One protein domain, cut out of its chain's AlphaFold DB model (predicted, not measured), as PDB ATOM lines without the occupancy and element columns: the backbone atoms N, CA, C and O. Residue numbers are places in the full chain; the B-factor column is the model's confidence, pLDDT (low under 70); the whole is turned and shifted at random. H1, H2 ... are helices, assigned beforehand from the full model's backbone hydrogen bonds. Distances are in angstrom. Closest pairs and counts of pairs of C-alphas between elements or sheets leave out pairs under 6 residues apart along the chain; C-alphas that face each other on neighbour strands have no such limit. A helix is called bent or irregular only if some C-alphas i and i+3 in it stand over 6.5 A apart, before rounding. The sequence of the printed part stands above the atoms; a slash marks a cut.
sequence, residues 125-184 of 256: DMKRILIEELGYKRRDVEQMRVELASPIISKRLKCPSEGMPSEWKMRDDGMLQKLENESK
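Overview. This is residues 125 to 184 of the 256 residues of the protein "Hypothetical protein" of Attheya septentrionalis (UniProt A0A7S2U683). Picture a small head of three short helices, H1, H2 and H3, with H1 packed on both of the others, and a single helix, H4, sticking out from it as an arm with residues 173 to 184. A long loop, residues 155 to 172, leads from H3 to that arm, which makes much of the domain's length. The printed part has 60 residues with four named helices, H1 to H4 in chain order, and no named strand; its class is all helix. The whole is loose, with a radius of gyration of the C-alphas of 14.1 A, and spans 46 by 24 by 17 A.

Arrangement. Look first at the longest helix, H4, residues 173 to 182: it stands free and touches no helix. In the body, H1, residues 125 to 132, touches H2, residues 138 to 143, closest at the C-alphas of Ile 131 and Arg 138, 6.3 A apart; they run opposite ways at a steep tilt of 47 degrees. H1 also touches H3, residues 146 to 154, closest at the C-alphas of Leu 130 and Ile 153, 6.9 A apart; they run the same way at a steep tilt of 64 degrees. H2 and H3 are apart. In H1 and H4 every O i to N i+4 pair is within hydrogen-bond range; in H2 1 of 2 and in H3 3 of 5 are.

Along the chain. Find C-alpha 173 at (152.838, 182.831, 182.811); from there H4 runs 13.7 A to C-alpha 182 at (143.793, 190.773, 189.421). H1 begins at C-alpha 125, (176.606, 175.593, 193.642), and is 10.4 A long; H2 is 9.0 A and H3 13.4 A. H3 is irregular, but only just: C-alphas 147 and 150 are 6.50 A apart.

Size, cuts and confidence. The two C-alphas farthest apart, Glu 133 and Lys 184, are 46.0 A apart. Without residues 173 to 184 the body spans 26 by 22 by 17 A. The printed part has no cut; the link from H3 to H4 is long, the other two tight. Look for low confidence at residues 171 to 184, under 70.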
ATOM      1  N   ASP A 125     175.810 176.783 193.946       94.88
ATOM      2  CA  ASP A 125     176.606 175.593 193.642       94.88
ATOM      3  C   ASP A 125     175.941 174.719 192.576       94.88
ATOM      4  O   ASP A 125     176.597 174.299 191.624       94.88
ATOM      5  N   MET A 126     174.618 174.520 192.660       94.44
ATOM      6  CA  MET A 126     173.869 173.806 191.621       94.44
ATOM      7  C   MET A 126     173.988 174.516 190.270       94.44
ATOM      8  O   MET A 126     174.253 173.868 189.256       94.44
ATOM      9  N   LYS A 127     173.858 175.851 190.252       95.94
ATOM     10  CA  LYS A 127     174.019 176.647 189.025       95.94
ATOM     11  C   LYS A 127     175.423 176.512 188.445       95.94
ATOM     12  O   LYS A 127     175.557 176.352 187.234       95.94
ATOM     13  N   ARG A 128     176.455 176.549 189.294       96.81
ATOM     14  CA  ARG A 128     177.850 176.383 188.873       96.81
ATOM     15  C   ARG A 128     178.056 175.032 188.196       96.81
ATOM     16  O   ARG A 128     178.531 174.998 187.068       96.81
ATOM     17  N   ILE A 129     177.610 173.947 188.830       96.31
ATOM     18  CA  ILE A 129     177.732 172.585 188.291       96.31
ATOM     19  C   ILE A 129     177.006 172.457 186.943       96.31
ATOM     20  O   ILE A 129     177.552 171.906 185.988       96.31
ATOM     21  N   LEU A 130     175.791 172.996 186.829       95.31
ATOM     22  CA  LEU A 130     175.024 172.955 185.580       95.31
ATOM     23  C   LEU A 130     175.726 173.695 184.433       95.31
ATOM     24  O   LEU A 130     175.691 173.233 183.293       95.31
ATOM     25  N   ILE A 131     176.369 174.827 184.718       96.44
ATOM     26  CA  ILE A 131     177.027 175.647 183.695       96.44
ATOM     27  C   ILE A 131     178.399 175.076 183.330       96.44
ATOM     28  O   ILE A 131     178.681 174.866 182.152       96.44
ATOM     29  N   GLU A 132     179.245 174.829 184.327       96.56
ATOM     30  CA  GLU A 132     180.653 174.475 184.127       96.56
ATOM     31  C   GLU A 132     180.830 172.998 183.770       96.56
ATOM     32  O   GLU A 132     181.575 172.675 182.847       96.56
ATOM     33  N   GLU A 133     180.126 172.095 184.460       95.81
ATOM     34  CA  GLU A 133     180.318 170.652 184.274       95.81
ATOM     35  C   GLU A 133     179.369 170.070 183.220       95.81
ATOM     36  O   GLU A 133     179.750 169.176 182.462       95.81
ATOM     37  N   LEU A 134     178.125 170.560 183.160       95.06
ATOM     38  CA  LEU A 134     177.087 170.005 182.281       95.06
ATOM     39  C   LEU A 134     176.854 170.818 180.997       95.06
ATOM     40  O   LEU A 134     176.157 170.344 180.092       95.06
ATOM     41  N   GLY A 135     177.468 172.000 180.885       95.25
ATOM     42  CA  GLY A 135     177.466 172.824 179.675       95.25
ATOM     43  C   GLY A 135     176.140 173.534 179.387       95.25
ATOM     44  O   GLY A 135     175.883 173.911 178.241       95.25
ATOM     45  N   TYR A 136     175.274 173.709 180.388       95.44
ATOM     46  CA  TYR A 136     174.059 174.506 180.219       95.44
ATOM     47  C   TYR A 136     174.400 175.998 180.146       95.44
ATOM     48  O   TYR A 136     175.300 176.504 180.817       95.44
ATOM     49  N   LYS A 137     173.654 176.750 179.334       95.94
ATOM     50  CA  LYS A 137     173.825 178.206 179.249       95.94
ATOM     51  C   LYS A 137     173.307 178.859 180.527       95.94
ATOM     52  O   LYS A 137     172.236 178.506 181.011       95.94
ATOM     53  N   ARG A 138     173.998 179.899 181.003       94.62
ATOM     54  CA  ARG A 138     173.596 180.670 182.197       94.62
ATOM     55  C   ARG A 138     172.132 181.133 182.148       94.62
ATOM     56  O   ARG A 138     171.406 180.945 183.115       94.62
ATOM     57  N   ARG A 139     171.691 181.642 180.991       92.44
ATOM     58  CA  ARG A 139     170.306 182.098 180.762       92.44
ATOM     59  C   ARG A 139     169.263 180.986 180.914       92.44
ATOM     60  O   ARG A 139     168.165 181.245 181.384       92.44
ATOM     61  N   ASP A 140     169.597 179.765 180.505       92.50
ATOM     62  CA  ASP A 140     168.676 178.632 180.599       92.50
ATOM     63  C   ASP A 140     168.605 178.117 182.041       92.50
ATOM     64  O   ASP A 140     167.517 177.877 182.549       92.50
ATOM     65  N   VAL A 141     169.741 178.054 182.742       93.88
ATOM     66  CA  VAL A 141     169.787 177.660 184.160       93.88
ATOM     67  C   VAL A 141     168.974 178.611 185.041       93.88
ATOM     68  O   VAL A 141     168.302 178.155 185.957       93.88
ATOM     69  N   GLU A 142     168.976 179.916 184.768       91.38
ATOM     70  CA  GLU A 142     168.158 180.885 185.518       91.38
ATOM     71  C   GLU A 142     166.652 180.655 185.364       91.38
ATOM     72  O   GLU A 142     165.905 180.857 186.317       91.38
ATOM     73  N   GLN A 143     166.216 180.190 184.193       91.00
ATOM     74  CA  GLN A 143     164.814 179.888 183.905       91.00
ATOM     75  C   GLN A 143     164.427 178.457 184.284       91.00
ATOM     76  O   GLN A 143     163.270 178.080 184.128       91.00
ATOM     77  N   MET A 144     165.369 177.623 184.721       91.50
ATOM     78  CA  MET A 144     165.111 176.210 184.972       91.50
ATOM     79  C   MET A 144     164.343 176.009 186.281       91.50
ATOM     80  O   MET A 144     164.652 176.612 187.311       91.50
ATOM     81  N   ARG A 145     163.359 175.107 186.264       89.50
ATOM     82  CA  ARG A 145     162.629 174.702 187.473       89.50
ATOM     83  C   ARG A 145     163.588 174.076 188.482       89.50
ATOM     84  O   ARG A 145     164.296 173.120 188.165       89.50
ATOM     85  N   VAL A 146     163.557 174.571 189.717       91.12
ATOM     86  CA  VAL A 146     164.498 174.150 190.771       91.12
ATOM     87  C   VAL A 146     164.389 172.655 191.088       91.12
ATOM     88  O   VAL A 146     165.394 171.998 191.339       91.12
ATOM     89  N   GLU A 147     163.186 172.091 190.980       90.50
ATOM     90  CA  GLU A 147     162.919 170.664 191.210       90.50
ATOM     91  C   GLU A 147     163.666 169.742 190.233       90.50
ATOM     92  O   GLU A 147     163.991 168.606 190.577       90.50
ATOM     93  N   LEU A 148     163.979 170.226 189.026       91.50
ATOM     94  CA  LEU A 148     164.679 169.454 187.998       91.50
ATOM     95  C   LEU A 148     166.203 169.550 188.122       91.50
ATOM     96  O   LEU A 148     166.913 168.664 187.650       91.50
ATOM     97  N   ALA A 149     166.721 170.577 188.799       91.88
ATOM     98  CA  ALA A 149     168.157 170.805 188.930       91.88
ATOM     99  C   ALA A 149     168.869 169.642 189.636       91.88
ATOM    100  O   ALA A 149     169.851 169.101 189.129       91.88
ATOM    101  N   SER A 150     168.335 169.219 190.783       92.88
ATOM    102  CA  SER A 150     168.896 168.131 191.589       92.88
ATOM    103  C   SER A 150     168.985 166.789 190.835       92.88
ATOM    104  O   SER A 150     170.081 166.218 190.767       92.88
ATOM    105  N   PRO A 151     167.909 166.277 190.197       93.38
ATOM    106  CA  PRO A 151     167.986 165.017 189.460       93.38
ATOM    107  C   PRO A 151     168.870 165.095 188.205       93.38
ATOM    108  O   PRO A 151     169.520 164.101 187.875       93.38
ATOM    109  N   ILE A 152     168.944 166.246 187.526       93.44
ATOM    110  CA  ILE A 152     169.830 166.453 186.363       93.44
ATOM    111  C   ILE A 152     171.301 166.384 186.784       93.44
ATOM    112  O   ILE A 152     172.090 165.684 186.143       93.44
ATOM    113  N   ILE A 153     171.654 167.058 187.883       94.62
ATOM    114  CA  ILE A 153     173.009 167.037 188.448       94.62
ATOM    115  C   ILE A 153     173.375 165.623 188.898       94.62
ATOM    116  O   ILE A 153     174.429 165.115 188.516       94.62
ATOM    117  N   SER A 154     172.478 164.961 189.634       93.81
ATOM    118  CA  SER A 154     172.696 163.604 190.158       93.81
ATOM    119  C   SER A 154     172.944 162.583 189.044       93.81
ATOM    120  O   SER A 154     173.776 161.692 189.186       93.81
ATOM    121  N   LYS A 155     172.253 162.726 187.907       96.00
ATOM    122  CA  LYS A 155     172.404 161.846 186.737       96.00
ATOM    123  C   LYS A 155     173.468 162.320 185.741       96.00
ATOM    124  O   LYS A 155     173.646 161.672 184.713       96.00
ATOM    125  N   ARG A 156     174.154 163.439 186.014       93.00
ATOM    126  CA  ARG A 156     175.150 164.070 185.127       93.00
ATOM    127  C   ARG A 156     174.659 164.220 183.678       93.00
ATOM    128  O   ARG A 156     175.400 163.968 182.727       93.00
ATOM    129  N   LEU A 157     173.397 164.618 183.498       92.94
ATOM    130  CA  LEU A 157     172.798 164.734 182.165       92.94
ATOM    131  C   LEU A 157     173.364 165.957 181.437       92.94
ATOM    132  O   LEU A 157     173.105 167.097 181.828       92.94
ATOM    133  N   LYS A 158     174.128 165.716 180.368       92.50
ATOM    134  CA  LYS A 158     174.665 166.780 179.509       92.50
ATOM    135  C   LYS A 158     173.550 167.537 178.791       92.50
ATOM    136  O   LYS A 158     172.504 166.969 178.484       92.50
ATOM    137  N   CYS A 159     173.817 168.809 178.502       88.81
ATOM    138  CA  CYS A 159     172.914 169.666 177.744       88.81
ATOM    139  C   CYS A 159     172.570 169.039 176.371       88.81
ATOM    140  O   CYS A 159     173.489 168.637 175.647       88.81
ATOM    141  N   PRO A 160     171.280 168.947 175.994       89.81
ATOM    142  CA  PRO A 160     170.878 168.480 174.671       89.81
ATOM    143  C   PRO A 160     171.428 169.394 173.570       89.81
ATOM    144  O   PRO A 160     171.498 170.612 173.743       89.81
ATOM    145  N   SER A 161     171.759 168.839 172.400       88.56
ATOM    146  CA  SER A 161     172.266 169.621 171.257       88.56
ATOM    147  C   SER A 161     171.270 170.664 170.740       88.56
ATOM    148  O   SER A 161     171.671 171.677 170.176       88.56
ATOM    149  N   GLU A 162     169.976 170.422 170.949       89.44
ATOM    150  CA  GLU A 162     168.876 171.302 170.541       89.44
ATOM    151  C   GLU A 162     168.576 172.408 171.576       89.44
ATOM    152  O   GLU A 162     167.817 173.337 171.306       89.44
ATOM    153  N   GLY A 163     169.231 172.369 172.743       86.44
ATOM    154  CA  GLY A 163     169.022 173.308 173.845       86.44
ATOM    155  C   GLY A 163     168.092 172.777 174.940       86.44
ATOM    156  O   GLY A 163     167.680 171.618 174.931       86.44
ATOM    157  N   MET A 164     167.804 173.621 175.938       88.94
ATOM    158  CA  MET A 164     167.000 173.224 177.096       88.94
ATOM    159  C   MET A 164     165.510 173.100 176.724       88.94
ATOM    160  O   MET A 164     164.944 174.080 176.225       88.94
ATOM    161  N   PRO A 165     164.853 171.955 177.004       89.31
ATOM    162  CA  PRO A 165     163.433 171.759 176.730       89.31
ATOM    163  C   PRO A 165     162.566 172.840 177.383       89.31
ATOM    164  O   PRO A 165     162.766 173.204 178.544       89.31
ATOM    165  N   SER A 166     161.557 173.329 176.661       86.56
ATOM    166  CA  SER A 166     160.626 174.350 177.167       86.56
ATOM    167  C   SER A 166     159.838 173.883 178.393       86.56
ATOM    168  O   SER A 166     159.415 174.702 179.202       86.56
ATOM    169  N   GLU A 167     159.662 172.573 178.563       88.19
ATOM    170  CA  GLU A 167     158.992 171.982 179.725       88.19
ATOM    171  C   GLU A 167     159.814 172.125 181.025       88.19
ATOM    172  O   GLU A 167     159.238 172.181 182.113       88.19
ATOM    173  N   TRP A 168     161.145 172.252 180.921       89.00
ATOM    174  CA  TRP A 168     162.040 172.462 182.070       89.00
ATOM    175  C   TRP A 168     162.130 173.927 182.484       89.00
ATOM    176  O   TRP A 168     162.613 174.226 183.578       89.00
ATOM    177  N   LYS A 169     161.648 174.836 181.631       88.38
ATOM    178  CA  LYS A 169     161.557 176.257 181.948       88.38
ATOM    179  C   LYS A 169     160.402 176.500 182.916       88.38
ATOM    180  O   LYS A 169     159.343 175.857 182.867       88.38
ATOM    181  N   MET A 170     160.621 177.410 183.852       78.44
ATOM    182  CA  MET A 170     159.571 177.947 184.693       78.44
ATOM    183  C   MET A 170     158.620 178.735 183.783       78.44
ATOM    184  O   MET A 170     159.062 179.547 182.973       78.44
ATOM    185  N   ARG A 171     157.317 178.446 183.858       69.88
ATOM    186  CA  ARG A 171     156.313 179.285 183.196       69.88
ATOM    187  C   ARG A 171     156.166 180.554 184.026       69.88
ATOM    188  O   ARG A 171     155.506 180.519 185.063       69.88
ATOM    189  N   ASP A 172     156.743 181.654 183.559       66.31
ATOM    190  CA  ASP A 172     156.471 182.993 184.108       66.31
ATOM    191  C   ASP A 172     155.013 183.438 183.877       66.31
ATOM    192  O   ASP A 172     154.536 184.416 184.459       66.31
ATOM    193  N   ASP A 173     154.259 182.659 183.101       60.91
ATOM    194  CA  ASP A 173     152.838 182.831 182.811       60.91
ATOM    195  C   ASP A 173     151.984 182.954 184.081       60.91
ATOM    196  O   ASP A 173     150.927 183.570 184.040       60.91
ATOM    197  N   GLY A 174     152.426 182.404 185.219       62.72
ATOM    198  CA  GLY A 174     151.685 182.476 186.480       62.72
ATOM    199  C   GLY A 174     151.577 183.892 187.050       62.72
ATOM    200  O   GLY A 174     150.531 184.250 187.584       62.72
ATOM    201  N   MET A 175     152.619 184.721 186.918       59.91
ATOM    202  CA  MET A 175     152.582 186.112 187.389       59.91
ATOM    203  C   MET A 175     151.807 187.003 186.419       59.91
ATOM    204  O   MET A 175     151.029 187.843 186.860       59.91
ATOM    205  N   LEU A 176     151.949 186.768 185.111       63.09
ATOM    206  CA  LEU A 176     151.169 187.468 184.089       63.09
ATOM    207  C   LEU A 176     149.681 187.112 184.157       63.09
ATOM    208  O   LEU A 176     148.864 188.022 184.161       63.09
ATOM    209  N   GLN A 177     149.315 185.837 184.325       64.12
ATOM    210  CA  GLN A 177     147.917 185.435 184.539       64.12
ATOM    211  C   GLN A 177     147.357 185.944 185.858       64.12
ATOM    212  O   GLN A 177     146.157 186.192 185.958       64.12
ATOM    213  N   LYS A 178     148.190 186.066 186.894       65.56
ATOM    214  CA  LYS A 178     147.758 186.625 188.174       65.56
ATOM    215  C   LYS A 178     147.540 188.131 188.066       65.56
ATOM    216  O   LYS A 178     146.521 188.604 188.546       65.56
ATOM    217  N   LEU A 179     148.406 188.853 187.352       64.81
ATOM    218  CA  LEU A 179     148.201 190.264 187.006       64.81
ATOM    219  C   LEU A 179     146.970 190.454 186.112       64.81
ATOM    220  O   LEU A 179     146.179 191.358 186.353       64.81
ATOM    221  N   GLU A 180     146.757 189.581 185.131       64.88
ATOM    222  CA  GLU A 180     145.591 189.613 184.246       64.88
ATOM    223  C   GLU A 180     144.294 189.347 185.029       64.88
ATOM    224  O   GLU A 180     143.339 190.119 184.929       64.88
ATOM    225  N   ASN A 181     144.280 188.339 185.907       64.88
ATOM    226  CA  ASN A 181     143.129 188.034 186.761       64.88
ATOM    227  C   ASN A 181     142.891 189.067 187.875       64.88
ATOM    228  O   ASN A 181     141.736 189.304 188.227       64.88
ATOM    229  N   GLU A 182     143.930 189.696 188.426       59.66
ATOM    230  CA  GLU A 182     143.793 190.773 189.421       59.66
ATOM    231  C   GLU A 182     143.425 192.116 188.765       59.66
ATOM    232  O   GLU A 182     142.706 192.917 189.363       59.66
ATOM    233  N   SER A 183     143.796 192.336 187.498       56.81
ATOM    234  CA  SER A 183     143.370 193.499 186.701       56.81
ATOM    235  C   SER A 183     141.903 193.443 186.248       56.81
ATOM    236  O   SER A 183     141.393 194.388 185.646       56.81
ATOM    237  N   LYS A 184     141.180 192.370 186.601       59.03
ATOM    238  CA  LYS A 184     139.749 192.170 186.324       59.03
ATOM    239  C   LYS A 184     138.823 193.156 187.053       59.03
ATOM    240  O   LYS A 184     137.607 193.090 186.890       59.03
TER     241      LYS A 184